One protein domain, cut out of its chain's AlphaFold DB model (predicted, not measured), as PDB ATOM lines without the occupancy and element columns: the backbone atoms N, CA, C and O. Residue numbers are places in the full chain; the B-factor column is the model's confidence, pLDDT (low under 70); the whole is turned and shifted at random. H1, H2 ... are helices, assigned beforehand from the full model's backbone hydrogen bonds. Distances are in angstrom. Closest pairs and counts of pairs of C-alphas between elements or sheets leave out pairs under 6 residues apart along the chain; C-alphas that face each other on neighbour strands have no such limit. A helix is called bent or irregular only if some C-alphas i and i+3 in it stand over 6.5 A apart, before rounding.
ATOM      1  N   HIS A  20      75.038  92.035  35.793       86.88
ATOM      2  CA  HIS A  20      73.975  92.208  34.796       86.88
ATOM      3  C   HIS A  20      73.731  90.948  33.939       86.88
ATOM      4  O   HIS A  20      72.601  90.702  33.536       86.88
ATOM      5  N   ASN A  21      74.763  90.146  33.667       86.69
ATOM      6  CA  ASN A  21      74.662  88.909  32.884       86.69
ATOM      7  C   ASN A  21      74.114  87.718  33.689       86.69
ATOM      8  O   ASN A  21      73.795  86.691  33.100       86.69
ATOM      9  N   GLU A  22      74.021  87.849  35.011       90.44
ATOM     10  CA  GLU A  22      73.424  86.855  35.909       90.44
ATOM     11  C   GLU A  22      71.922  87.103  36.104       90.44
ATOM     12  O   GLU A  22      71.211  86.237  36.608       90.44
ATOM     13  N   MET A  23      71.411  88.267  35.678       89.69
ATOM     14  CA  MET A  23      69.975  88.519  35.679       89.69
ATOM     15  C   MET A  23      69.269  87.589  34.700       89.69
ATOM     16  O   MET A  23      69.601  87.537  33.512       89.69
ATOM     17  N   THR A  24      68.216  86.925  35.172       89.19
ATOM     18  CA  THR A  24      67.317  86.204  34.273       89.19
ATOM     19  C   THR A  24      66.626  87.187  33.328       89.19
ATOM     20  O   THR A  24      66.444  88.376  33.626       89.19
ATOM     21  N   LYS A  25      66.186  86.690  32.170       85.25
ATOM     22  CA  LYS A  25      65.454  87.496  31.185       85.25
ATOM     23  C   LYS A  25      64.207  88.135  31.805       85.25
ATOM     24  O   LYS A  25      63.856  89.269  31.482       85.25
ATOM     25  N   GLU A  26      63.547  87.420  32.705       89.81
ATOM     26  CA  GLU A  26      62.362  87.848  33.436       89.81
ATOM     27  C   GLU A  26      62.693  88.977  34.414       89.81
ATOM     28  O   GLU A  26      61.995  89.991  34.408       89.81
ATOM     29  N   GLN A  27      63.781  88.854  35.184       91.75
ATOM     30  CA  GLN A  27      64.255  89.909  36.086       91.75
ATOM     31  C   GLN A  27      64.602  91.182  35.307       91.75
ATOM     32  O   GLN A  27      64.119  92.266  35.633       91.75
ATOM     33  N   ALA A  28      65.367  91.057  34.220       91.12
ATOM     34  CA  ALA A  28      65.738  92.203  33.396       91.12
ATOM     35  C   ALA A  28      64.506  92.887  32.770       91.12
ATOM     36  O   ALA A  28      64.398  94.115  32.765       91.12
ATOM     37  N   LYS A  29      63.518  92.108  32.302       91.12
ATOM     38  CA  LYS A  29      62.235  92.641  31.816       91.12
ATOM     39  C   LYS A  29      61.433  93.337  32.912       91.12
ATOM     40  O   LYS A  29      60.805  94.351  32.624       91.12
ATOM     41  N   GLN A  30      61.418  92.814  34.137       92.62
ATOM     42  CA  GLN A  30      60.744  93.464  35.266       92.62
ATOM     43  C   GLN A  30      61.367  94.830  35.562       92.62
ATOM     44  O   GLN A  30      60.635  95.808  35.684       92.62
ATOM     45  N   TRP A  31      62.698  94.921  35.571       94.50
ATOM     46  CA  TRP A  31      63.404  96.193  35.721       94.50
ATOM     47  C   TRP A  31      63.096  97.180  34.588       94.50
ATOM     48  O   TRP A  31      62.831  98.349  34.862       94.50
ATOM     49  N   LEU A  32      63.053  96.727  33.329       93.19
ATOM     50  CA  LEU A  32      62.659  97.586  32.204       93.19
ATOM     51  C   LEU A  32      61.205  98.060  32.300       93.19
ATOM     52  O   LEU A  32      60.928  99.234  32.067       93.19
ATOM     53  N   ARG A  33      60.275  97.171  32.665       94.12
ATOM     54  CA  ARG A  33      58.870  97.548  32.885       94.12
ATOM     55  C   ARG A  33      58.754  98.573  34.003       94.12
ATOM     56  O   ARG A  33      58.023  99.543  33.846       94.12
ATOM     57  N   LEU A  34      59.500  98.387  35.094       94.12
ATOM     58  CA  LEU A  34      59.538  99.342  36.194       94.12
ATOM     59  C   LEU A  34      60.091 100.694  35.737       94.12
ATOM     60  O   LEU A  34      59.499 101.717  36.049       94.12
ATOM     61  N   MET A  35      61.171 100.708  34.952       94.56
ATOM     62  CA  MET A  35      61.736 101.936  34.388       94.56
ATOM     63  C   MET A  35      60.715 102.714  33.546       94.56
ATOM     64  O   MET A  35      60.686 103.938  33.617       94.56
ATOM     65  N   MET A  36      59.889 102.017  32.759       93.38
ATOM     66  CA  MET A  36      58.854 102.638  31.923       93.38
ATOM     67  C   MET A  36      57.626 103.090  32.724       93.38
ATOM     68  O   MET A  36      57.061 104.135  32.423       93.38
ATOM     69  N   ALA A  37      57.199 102.305  33.716       94.12
ATOM     70  CA  ALA A  37      55.982 102.567  34.485       94.12
ATOM     71  C   ALA A  37      56.196 103.569  35.632       94.12
ATOM     72  O   ALA A  37      55.338 104.407  35.891       94.12
ATOM     73  N   ASP A  38      57.331 103.480  36.326       94.00
ATOM     74  CA  ASP A  38      57.706 104.346  37.443       94.00
ATOM     75  C   ASP A  38      59.231 104.517  37.478       94.00
ATOM     76  O   ASP A  38      59.967 103.885  38.246       94.00
ATOM     77  N   GLN A  39      59.712 105.414  36.616       94.00
ATOM     78  CA  GLN A  39      61.134 105.722  36.492       94.00
ATOM     79  C   GLN A  39      61.742 106.204  37.820       94.00
ATOM     80  O   GLN A  39      62.900 105.908  38.128       94.00
ATOM     81  N   LYS A  40      60.961 106.915  38.642       94.00
ATOM     82  CA  LYS A  40      61.423 107.376  39.953       94.00
ATOM     83  C   LYS A  40      61.703 106.183  40.859       94.00
ATOM     84  O   LYS A  40      62.779 106.112  41.450       94.00
ATOM     85  N   LYS A  41      60.775 105.228  40.945       94.12
ATOM     86  CA  LYS A  41      60.948 104.010  41.742       94.12
ATOM     87  C   LYS A  41      62.097 103.142  41.233       94.12
ATOM     88  O   LYS A  41      62.860 102.628  42.050       94.12
ATOM     89  N   PHE A  42      62.259 103.039  39.914       95.69
ATOM     90  CA  PHE A  42      63.402 102.374  39.287       95.69
ATOM     91  C   PHE A  42      64.737 102.922  39.814       95.69
ATOM     92  O   PHE A  42      65.552 102.159  40.339       95.69
ATOM     93  N   PHE A  43      64.942 104.242  39.748       95.12
ATOM     94  CA  PHE A  43      66.175 104.854  40.246       95.12
ATOM     95  C   PHE A  43      66.296 104.773  41.766       95.12
ATOM     96  O   PHE A  43      67.386 104.507  42.263       95.12
ATOM     97  N   CYS A  44      65.202 104.930  42.518       94.81
ATOM     98  CA  CYS A  44      65.244 104.777  43.971       94.81
ATOM     99  C   CYS A  44      65.740 103.383  44.387       94.81
ATOM    100  O   CYS A  44      66.539 103.288  45.316       94.81
ATOM    101  N   LEU A  45      65.322 102.314  43.702       95.38
ATOM    102  CA  LEU A  45      65.810 100.958  43.971       95.38
ATOM    103  C   LEU A  45      67.267 100.751  43.546       95.38
ATOM    104  O   LEU A  45      68.038 100.161  44.302       95.38
ATOM    105  N   GLY A  46      67.657 101.262  42.375       95.69
ATOM    106  CA  GLY A  46      69.048 101.218  41.916       95.69
ATOM    107  C   GLY A  46      69.996 101.913  42.897       95.69
ATOM    108  O   GLY A  46      70.974 101.321  43.347       95.69
ATOM    109  N   ILE A  47      69.660 103.145  43.293       94.88
ATOM    110  CA  ILE A  47      70.434 103.942  44.255       94.88
ATOM    111  C   ILE A  47      70.443 103.270  45.630       94.88
ATOM    112  O   ILE A  47      71.480 103.241  46.286       94.88
ATOM    113  N   PHE A  48      69.320 102.694  46.069       94.62
ATOM    114  CA  PHE A  48      69.271 101.945  47.325       94.62
ATOM    115  C   PHE A  48      70.290 100.796  47.339       94.62
ATOM    116  O   PHE A  48      71.051 100.675  48.300       94.62
ATOM    117  N   GLY A  49      70.364 100.008  46.261       95.50
ATOM    118  CA  GLY A  49      71.372  98.955  46.117       95.50
ATOM    119  C   GLY A  49      72.800  99.500  46.097       95.50
ATOM    120  O   GLY A  49      73.648  99.002  46.835       95.50
ATOM    121  N   PHE A  50      73.046 100.569  45.335       93.88
ATOM    122  CA  PHE A  50      74.357 101.225  45.255       93.88
ATOM    123  C   PHE A  50      74.869 101.693  46.618       93.88
ATOM    124  O   PHE A  50      75.990 101.380  47.019       93.88
ATOM    125  N   VAL A  51      74.021 102.384  47.383       92.69
ATOM    126  CA  VAL A  51      74.370 102.874  48.722       92.69
ATOM    127  C   VAL A  51      74.641 101.716  49.682       92.69
ATOM    128  O   VAL A  51      75.608 101.770  50.446       92.69
ATOM    129  N   LEU A  52      73.816 100.664  49.659       93.19
ATOM    130  CA  LEU A  52      74.013  99.497  50.520       93.19
ATOM    131  C   LEU A  52      75.322  98.771  50.211       93.19
ATOM    132  O   LEU A  52      76.082  98.471  51.135       93.19
ATOM    133  N   LYS A  53      75.595  98.525  48.929       92.50
ATOM    134  CA  LYS A  53      76.814  97.857  48.482       92.50
ATOM    135  C   LYS A  53      78.054  98.663  48.855       92.50
ATOM    136  O   LYS A  53      78.952  98.143  49.511       92.50
ATOM    137  N   ARG A  54      78.054  99.969  48.582       89.06
ATOM    138  CA  ARG A  54      79.175 100.849  48.934       89.06
ATOM    139  C   ARG A  54      79.413 100.938  50.440       89.06
ATOM    140  O   ARG A  54      80.561 100.915  50.885       89.06
ATOM    141  N   LYS A  55      78.344 101.001  51.245       89.69
ATOM    142  CA  LYS A  55      78.451 100.964  52.711       89.69
ATOM    143  C   LYS A  55      79.130  99.675  53.179       89.69
ATOM    144  O   LYS A  55      79.957  99.735  54.087       89.69
ATOM    145  N   ARG A  56      78.768  98.537  52.582       90.62
ATOM    146  CA  ARG A  56      79.335  97.221  52.895       90.62
ATOM    147  C   ARG A  56      80.813  97.137  52.502       90.62
ATOM    148  O   ARG A  56      81.616  96.724  53.330       90.62
ATOM    149  N   ASP A  57      81.155  97.571  51.290       88.12
ATOM    150  CA  ASP A  57      82.469  97.308  50.688       88.12
ATOM    151  C   ASP A  57      83.529  98.351  51.085       88.12
ATOM    152  O   ASP A  57      84.646  97.998  51.450       88.12
ATOM    153  N   ALA A  58      83.181  99.643  51.071       78.94
ATOM    154  CA  ALA A  58      84.135 100.741  51.267       78.94
ATOM    155  C   ALA A  58      83.981 101.473  52.612       78.94
ATOM    156  O   ALA A  58      84.754 102.381  52.910       78.94
ATOM    157  N   ARG A  59      82.950 101.145  53.409       73.00
ATOM    158  CA  ARG A  59      82.564 101.880  54.635       73.00
ATOM    159  C   ARG A  59      82.418 103.404  54.438       73.00
ATOM    160  O   ARG A  59      82.436 104.158  55.408       73.00
ATOM    161  N   GLN A  60      82.218 103.868  53.201       72.94
ATOM    162  CA  GLN A  60      82.104 105.282  52.841       72.94
ATOM    163  C   GLN A  60      80.688 105.606  52.356       72.94
ATOM    164  O   GLN A  60      80.177 104.984  51.429       72.94
ATOM    165  N   MET A  61      80.068 106.626  52.957       70.38
ATOM    166  CA  MET A  61      78.709 107.086  52.619       70.38
ATOM    167  C   MET A  61      78.658 108.397  51.828       70.38
ATOM    168  O   MET A  61      77.572 108.886  51.530       70.38
ATOM    169  N   ARG A  62      79.809 108.996  51.508       77.94
ATOM    170  CA  ARG A  62      79.865 110.244  50.739       77.94
ATOM    171  C   ARG A  62      80.122 109.946  49.266       77.94
ATOM    172  O   ARG A  62      81.089 109.252  48.945       77.94
ATOM    173  N   PHE A  63      79.275 110.514  48.418       83.38
ATOM    174  CA  PHE A  63      79.365 110.541  46.961       83.38
ATOM    175  C   PHE A  63      78.956 111.938  46.482       83.38
ATOM    176  O   PHE A  63      78.175 112.620  47.153       83.38
ATOM    177  N   SER A  64      79.510 112.379  45.354       87.50
ATOM    178  CA  SER A  64      79.103 113.640  44.735       87.50
ATOM    179  C   SER A  64      77.807 113.461  43.939       87.50
ATOM    180  O   SER A  64      77.337 112.341  43.713       87.50
ATOM    181  N   LYS A  65      77.208 114.575  43.512       88.19
ATOM    182  CA  LYS A  65      76.028 114.540  42.641       88.19
ATOM    183  C   LYS A  65      76.374 113.925  41.282       88.19
ATOM    184  O   LYS A  65      75.603 113.126  40.762       88.19
ATOM    185  N   GLU A  66      77.550 114.247  40.756       89.25
ATOM    186  CA  GLU A  66      78.069 113.729  39.490       89.25
ATOM    187  C   GLU A  66      78.213 112.204  39.542       89.25
ATOM    188  O   GLU A  66      77.771 111.517  38.627       89.25
ATOM    189  N   GLU A  67      78.734 111.656  40.646       88.94
ATOM    190  CA  GLU A  67      78.871 110.206  40.829       88.94
ATOM    191  C   GLU A  67      77.508 109.490  40.778       88.94
ATOM    192  O   GLU A  67      77.366 108.439  40.147       88.94
ATOM    193  N   LEU A  68      76.473 110.074  41.393       90.19
ATOM    194  CA  LEU A  68      75.114 109.530  41.328       90.19
ATOM    195  C   LEU A  68      74.519 109.593  39.919       90.19
ATOM    196  O   LEU A  68      73.837 108.655  39.503       90.19
ATOM    197  N   GLU A  69      74.743 110.687  39.192       90.69
ATOM    198  CA  GLU A  69      74.272 110.841  37.811       90.69
ATOM    199  C   GLU A  69      74.961 109.841  36.874       90.69
ATOM    200  O   GLU A  69      74.314 109.234  36.009       90.69
ATOM    201  N   GLU A  70      76.261 109.617  37.073       91.38
ATOM    202  CA  GLU A  70      77.008 108.579  36.373       91.38
ATOM    203  C   GLU A  70      76.429 107.200  36.672       91.38
ATOM    204  O   GLU A  70      76.041 106.503  35.729       91.38
ATOM    205  N   PHE A  71      76.274 106.848  37.954       93.12
ATOM    206  CA  PHE A  71      75.685 105.578  38.374       93.12
ATOM    207  C   PHE A  71      74.302 105.349  37.761       93.12
ATOM    208  O   PHE A  71      74.065 104.286  37.191       93.12
ATOM    209  N   CYS A  72      73.398 106.333  37.815       93.38
ATOM    210  CA  CYS A  72      72.060 106.202  37.232       93.38
ATOM    211  C   CYS A  72      72.131 105.863  35.737       93.38
ATOM    212  O   CYS A  72      71.422 104.971  35.266       93.38
ATOM    213  N   GLY A  73      73.023 106.532  34.999       91.38
ATOM    214  CA  GLY A  73      73.258 106.235  33.589       91.38
ATOM    215  C   GLY A  73      73.799 104.821  33.363       91.38
ATOM    216  O   GLY A  73      73.311 104.108  32.486       91.38
ATOM    217  N   GLU A  74      74.781 104.388  34.156       92.38
ATOM    218  CA  GLU A  74      75.327 103.030  34.062       92.38
ATOM    219  C   GLU A  74      74.300 101.954  34.402       92.38
ATOM    220  O   GLU A  74      74.234 100.925  33.730       92.38
ATOM    221  N   PHE A  75      73.501 102.187  35.436       93.94
ATOM    222  CA  PHE A  75      72.491 101.261  35.918       93.94
ATOM    223  C   PHE A  75      71.442 100.984  34.837       93.94
ATOM    224  O   PHE A  75      71.171  99.824  34.518       93.94
ATOM    225  N   THR A  76      70.930 102.034  34.184       92.81
ATOM    226  CA  THR A  76      70.031 101.892  33.030       92.81
ATOM    227  C   THR A  76      70.669 101.063  31.915       92.81
ATOM    228  O   THR A  76      70.034 100.140  31.401       92.81
ATOM    229  N   LEU A  77      71.929 101.339  31.560       89.69
ATOM    230  CA  LEU A  77      72.627 100.601  30.504       89.69
ATOM    231  C   LEU A  77      72.817  99.121  30.863       89.69
ATOM    232  O   LEU A  77      72.550  98.257  30.030       89.69
ATOM    233  N   LYS A  78      73.213  98.808  32.100       90.88
ATOM    234  CA  LYS A  78      73.384  97.427  32.586       90.88
ATOM    235  C   LYS A  78      72.075  96.639  32.512       90.88
ATOM    236  O   LYS A  78      72.068  95.518  32.005       90.88
ATOM    237  N   VAL A  79      70.961  97.240  32.934       91.56
ATOM    238  CA  VAL A  79      69.625  96.626  32.830       91.56
ATOM    239  C   VAL A  79      69.232  96.376  31.372       91.56
ATOM    240  O   VAL A  79      68.751  95.293  31.033       91.56
ATOM    241  N   GLN A  80      69.463  97.346  30.484       89.00
ATOM    242  CA  GLN A  80      69.179  97.189  29.056       89.00
ATOM    243  C   GLN A  80      70.035  96.094  28.408       89.00
ATOM    244  O   GLN A  80      69.517  95.310  27.612       89.00
ATOM    245  N   LEU A  81      71.326  96.017  28.746       86.19
ATOM    246  CA  LEU A  81      72.232  94.976  28.255       86.19
ATOM    247  C   LEU A  81      71.749  93.583  28.663       86.19
ATOM    248  O   LEU A  81      71.636  92.704  27.807       86.19
ATOM    249  N   ALA A  82      71.383  93.413  29.931       88.25
ATOM    250  CA  ALA A  82      70.833  92.164  30.440       88.25
ATOM    251  C   ALA A  82      69.533  91.757  29.728       88.25
ATOM    252  O   ALA A  82      69.373  90.617  29.299       88.25
ATOM    253  N   ALA A  83      68.618  92.706  29.515       86.62
ATOM    254  CA  ALA A  83      67.342  92.429  28.855       86.62
ATOM    255  C   ALA A  83      67.491  92.047  27.376       86.62
ATOM    256  O   ALA A  83      66.677  91.288  26.842       86.62
ATOM    257  N   ARG A  84      68.532  92.557  26.707       82.62
ATOM    258  CA  ARG A  84      68.854  92.227  25.312       82.62
ATOM    259  C   ARG A  84      69.445  90.821  25.150       82.62
ATOM    260  O   ARG A  84      69.630  90.399  24.013       82.62
ATOM    261  N   ASN A  85      69.722  90.103  26.247       64.88
ATOM    262  CA  ASN A  85      70.285  88.748  26.271       64.88
ATOM    263  C   ASN A  85      71.508  88.582  25.351       64.88
ATOM    264  O   ASN A  85      71.713  87.534  24.733       64.88
ATOM    265  N   ARG A  86      72.295  89.651  25.195       64.56
ATOM    266  CA  ARG A  86      73.523  89.597  24.407       64.56
ATOM    267  C   ARG A  86      74.560  88.864  25.243       64.56
ATOM    268  O   ARG A  86      74.708  89.158  26.427       64.56
ATOM    269  N   LYS A  87      75.288  87.931  24.628       58.62
ATOM    270  CA  LYS A  87      76.474  87.312  25.231       58.62
ATOM    271  C   LYS A  87      77.565  88.379  25.338       58.62
ATOM    272  O   LYS A  87      78.432  88.477  24.478       58.62
ATOM    273  N   VAL A  88      77.462  89.245  26.341       63.25
ATOM    274  CA  VAL A  88      78.515  90.199  26.671       63.25
ATOM    275  C   VAL A  88      79.586  89.409  27.410       63.25
ATOM    276  O   VAL A  88      79.328  88.865  28.480       63.25
ATOM    277  N   THR A  89      80.781  89.311  26.829       64.06
ATOM    278  CA  THR A  89      81.929  88.618  27.444       64.06
ATOM    279  C   THR A  89      82.339  89.265  28.769       64.06
ATOM    280  O   THR A  89      82.912  88.621  29.641       64.06
ATOM    281  N   VAL A  90      82.025  90.552  28.928       71.31
ATOM    282  CA  VAL A  90      82.337  91.337  30.118       71.31
ATOM    283  C   VAL A  90      81.126  91.385  31.040       71.31
ATOM    284  O   VAL A  90      80.047  91.815  30.645       71.31
ATOM    285  N   SER A  91      81.323  90.964  32.284       80.88
ATOM    286  CA  SER A  91      80.312  90.977  33.336       80.88
ATOM    287  C   SER A  91      80.532  92.175  34.260       80.88
ATOM    288  O   SER A  91      81.647  92.403  34.728       80.88
ATOM    289  N   PHE A  92      79.460  92.919  34.541       86.75
ATOM    290  CA  PHE A  92      79.511  94.122  35.376       86.75
ATOM    291  C   PHE A  92      78.604  94.000  36.591       86.75
ATOM    292  O   PHE A  92      77.446  93.606  36.403       86.75
ATOM    293  N   PRO A  93      79.076  94.405  37.784       91.12
ATOM    294  CA  PRO A  93      78.231  94.524  38.962       91.12
ATOM    295  C   PRO A  93      77.097  95.518  38.697       91.12
ATOM    296  O   PRO A  93      77.312  96.622  38.181       91.12
ATOM    297  N   LEU A  94      75.875  95.101  39.026       93.00
ATOM    298  CA  LEU A  94      74.670  95.875  38.761       93.00
ATOM    299  C   LEU A  94      74.631  97.155  39.608       93.00
ATOM    300  O   LEU A  94      74.321  98.223  39.087       93.00
ATOM    301  N   PHE A  95      74.999  97.043  40.885       94.06
ATOM    302  CA  PHE A  95      74.900  98.105  41.887       94.06
ATOM    303  C   PHE A  95      76.233  98.789  42.214       94.06
ATOM    304  O   PHE A  95      76.362  99.346  43.292       94.06
ATOM    305  N   ASP A  96      77.214  98.754  41.316       91.00
ATOM    306  CA  ASP A  96      78.466  99.514  41.459       91.00
ATOM    307  C   ASP A  96      78.666 100.464  40.288       91.00
ATOM    308  O   ASP A  96      78.098 100.272  39.211       91.00
ATOM    309  N   LEU A  97      79.530 101.455  40.481       88.69
ATOM    310  CA  LEU A  97      80.080 102.254  39.396       88.69
ATOM    311  C   LEU A  97      81.260 101.500  38.763       88.69
ATOM    312  O   LEU A  97      82.148 101.035  39.470       88.69
ATOM    313  N   VAL A  98      81.280 101.381  37.436       82.00
ATOM    314  CA  VAL A  98      82.377 100.732  36.689       82.00
ATOM    315  C   VAL A  98      83.131 101.737  35.806       82.00
ATOM    316  O   VAL A  98      84.284 101.516  35.446       82.00
ATOM    317  N   GLY A  99      82.504 102.864  35.477       74.69
ATOM    318  CA  GLY A  99      83.031 103.917  34.623       74.69
ATOM    319  C   GLY A  99      82.422 103.874  33.217       74.69
ATOM    320  O   GLY A  99      82.564 102.899  32.471       74.69
ATOM    321  N   ARG A 100      81.825 104.995  32.785       59.06
ATOM    322  CA  ARG A 100      81.199 105.148  31.454       59.06
ATOM    323  C   ARG A 100      82.115 104.794  30.278       59.06
ATOM    324  O   ARG A 100      81.607 104.342  29.253       59.06
ATOM    325  N   LYS A 101      83.439 104.980  30.389       57.62
ATOM    326  CA  LYS A 101      84.396 104.605  29.326       57.62
ATOM    327  C   LYS A 101      84.406 103.094  29.061       57.62
ATOM    328  O   LYS A 101      84.511 102.691  27.909       57.62
ATOM    329  N   VAL A 102      84.213 102.277  30.099       62.38
ATOM    330  CA  VAL A 102      84.156 100.811  29.999       62.38
ATOM    331  C   VAL A 102      82.840 100.359  29.355       62.38
ATOM    332  O   VAL A 102      82.822  99.443  28.537       62.38
ATOM    333  N   LEU A 103      81.736 101.046  29.662       58.47
ATOM    334  CA  LEU A 103      80.409 100.705  29.137       58.47
ATOM    335  C   LEU A 103      80.174 101.198  27.699       58.47
ATOM    336  O   LEU A 103      79.532 100.496  26.917       58.47
ATOM    337  N   ARG A 104      80.714 102.368  27.312       56.12
ATOM    338  CA  ARG A 104      80.523 102.927  25.958       56.12
ATOM    339  C   ARG A 104      81.143 102.072  24.852       56.12
ATOM    340  O   ARG A 104      80.564 101.994  23.770       56.12
ATOM    341  N   GLY A 105      82.256 101.389  25.128       55.66
ATOM    342  CA  GLY A 105      82.878 100.460  24.176       55.66
ATOM    343  C   GLY A 105      81.965  99.294  23.774       55.66
ATOM    344  O   GLY A 105      82.107  98.758  22.684       55.66
ATOM    345  N   LEU A 106      80.976  98.944  24.603       55.09
ATOM    346  CA  LEU A 106      80.021  97.863  24.334       55.09
ATOM    347  C   LEU A 106      78.713  98.358  23.702       55.09
ATOM    348  O   LEU A 106      78.021  97.583  23.043       55.09
ATOM    349  N   THR A 107      78.375  99.639  23.878       51.41
ATOM    350  CA  THR A 107      77.247 100.268  23.174       51.41
ATOM    351  C   THR A 107      77.606 100.713  21.757       51.41
ATOM    352  O   THR A 107      76.713 100.730  20.927       51.41
ATOM    353  N   LEU A 108      78.876 101.048  21.481       45.09
ATOM    354  CA  LEU A 108      79.343 101.584  20.188       45.09
ATOM    355  C   LEU A 108      79.738 100.521  19.148       45.09
ATOM    356  O   LEU A 108      80.007 100.872  18.007       45.09
ATOM    357  N   ILE A 109      79.756  99.231  19.502       47.34
ATOM    358  CA  ILE A 109      79.920  98.139  18.517       47.34
ATOM    359  C   ILE A 109      78.572  97.839  17.809       47.34
ATOM    360  O   ILE A 109      78.400  96.797  17.186       47.34
TER     361      ILE A 109
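AT A GLANCE: This is residues 20 to 109 of the 110 residues of an uncharacterized protein of Geobacter sulfurreducens (UniProt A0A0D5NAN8). The longest helix, H2, crosses H3 almost at a right angle, and H1, set steeply to both, bridges from the early part of H2 to the late part of H3, making a crossed cluster of three helices. The short H4 lies alongside H3, on the side away from H1 and H2, and is reached by a long loop, residues 84 to 99, that leaves the end of H3 and folds back. The printed part has 90 residues with four named helices, in the order H1, H2, H3, H4, and no named strand; the class is all helix. The whole is compact, with a radius of gyration of the C-alphas of 12.9 A, and spans 34 by 29 by 21 A.

IN THESE COORDINATES: H2 is residues 39 to 58, 27.8 A from first to last C-alpha, and begins with C-alpha 39 at (61.134, 105.722, 36.492). H3 is residues 65 to 83, 27.5 A long in the same measure. H1 is residues 25 to 37, 18.1 A long, with C-alpha 25 at (65.454, 87.496, 31.185). H4 is residues 100 to 107 and ends with C-alpha 107 at (77.247, 100.268, 23.174). None of the four is bent.

HOW THE PARTS SIT: H3 is the hub and touches the three other helices; helix packing is mostly crossed. H2 touches it with residues 43 to 47 alone, on residues 68 to 75 of H3, and the closest C-alphas, of Phe 43 and Cys 72, are 6.7 A apart. Their lines are only just about perpendicular, at 72 degrees. H1 touches residues 79 to 83 of H3, with the C-alphas of Ala 28 and Ala 83 closest at 4.8 A; the two run opposite ways at a steep tilt of 50 degrees. Residues 31 to 35 of H1 touch residues 41 to 43 of H2, with the C-alphas of Met 35 and Phe 42 closest at 5.2 A, opposite ways at a steep tilt of 58 degrees. H4 touches residues 70 to 77 of H3, and the closest C-alphas, of Glu 74 and Arg 100, are 6.8 A apart. H3 and H4 run the same way at a shallow tilt of 24 degrees. H4 is apart from H1 and from H2. In H1, H2 and H3 every O i to N i+4 pair is within hydrogen-bond range; in H4 it is 2 of 4, with 3 of 5 O i to N i+3 pairs within range.

THE WHOLE: The two C-alphas farthest apart, of Arg 59 and Ile 109, are 36.4 A apart. The printed part, residues 20 to 109, has no cut. The link from H1 to H2 is tight, that from H2 to H3 is short, and that from H3 to H4 is long. The mean pLDDT of the printed part is 84.1; residues 85 to 89 and 100 to 109 are under 70.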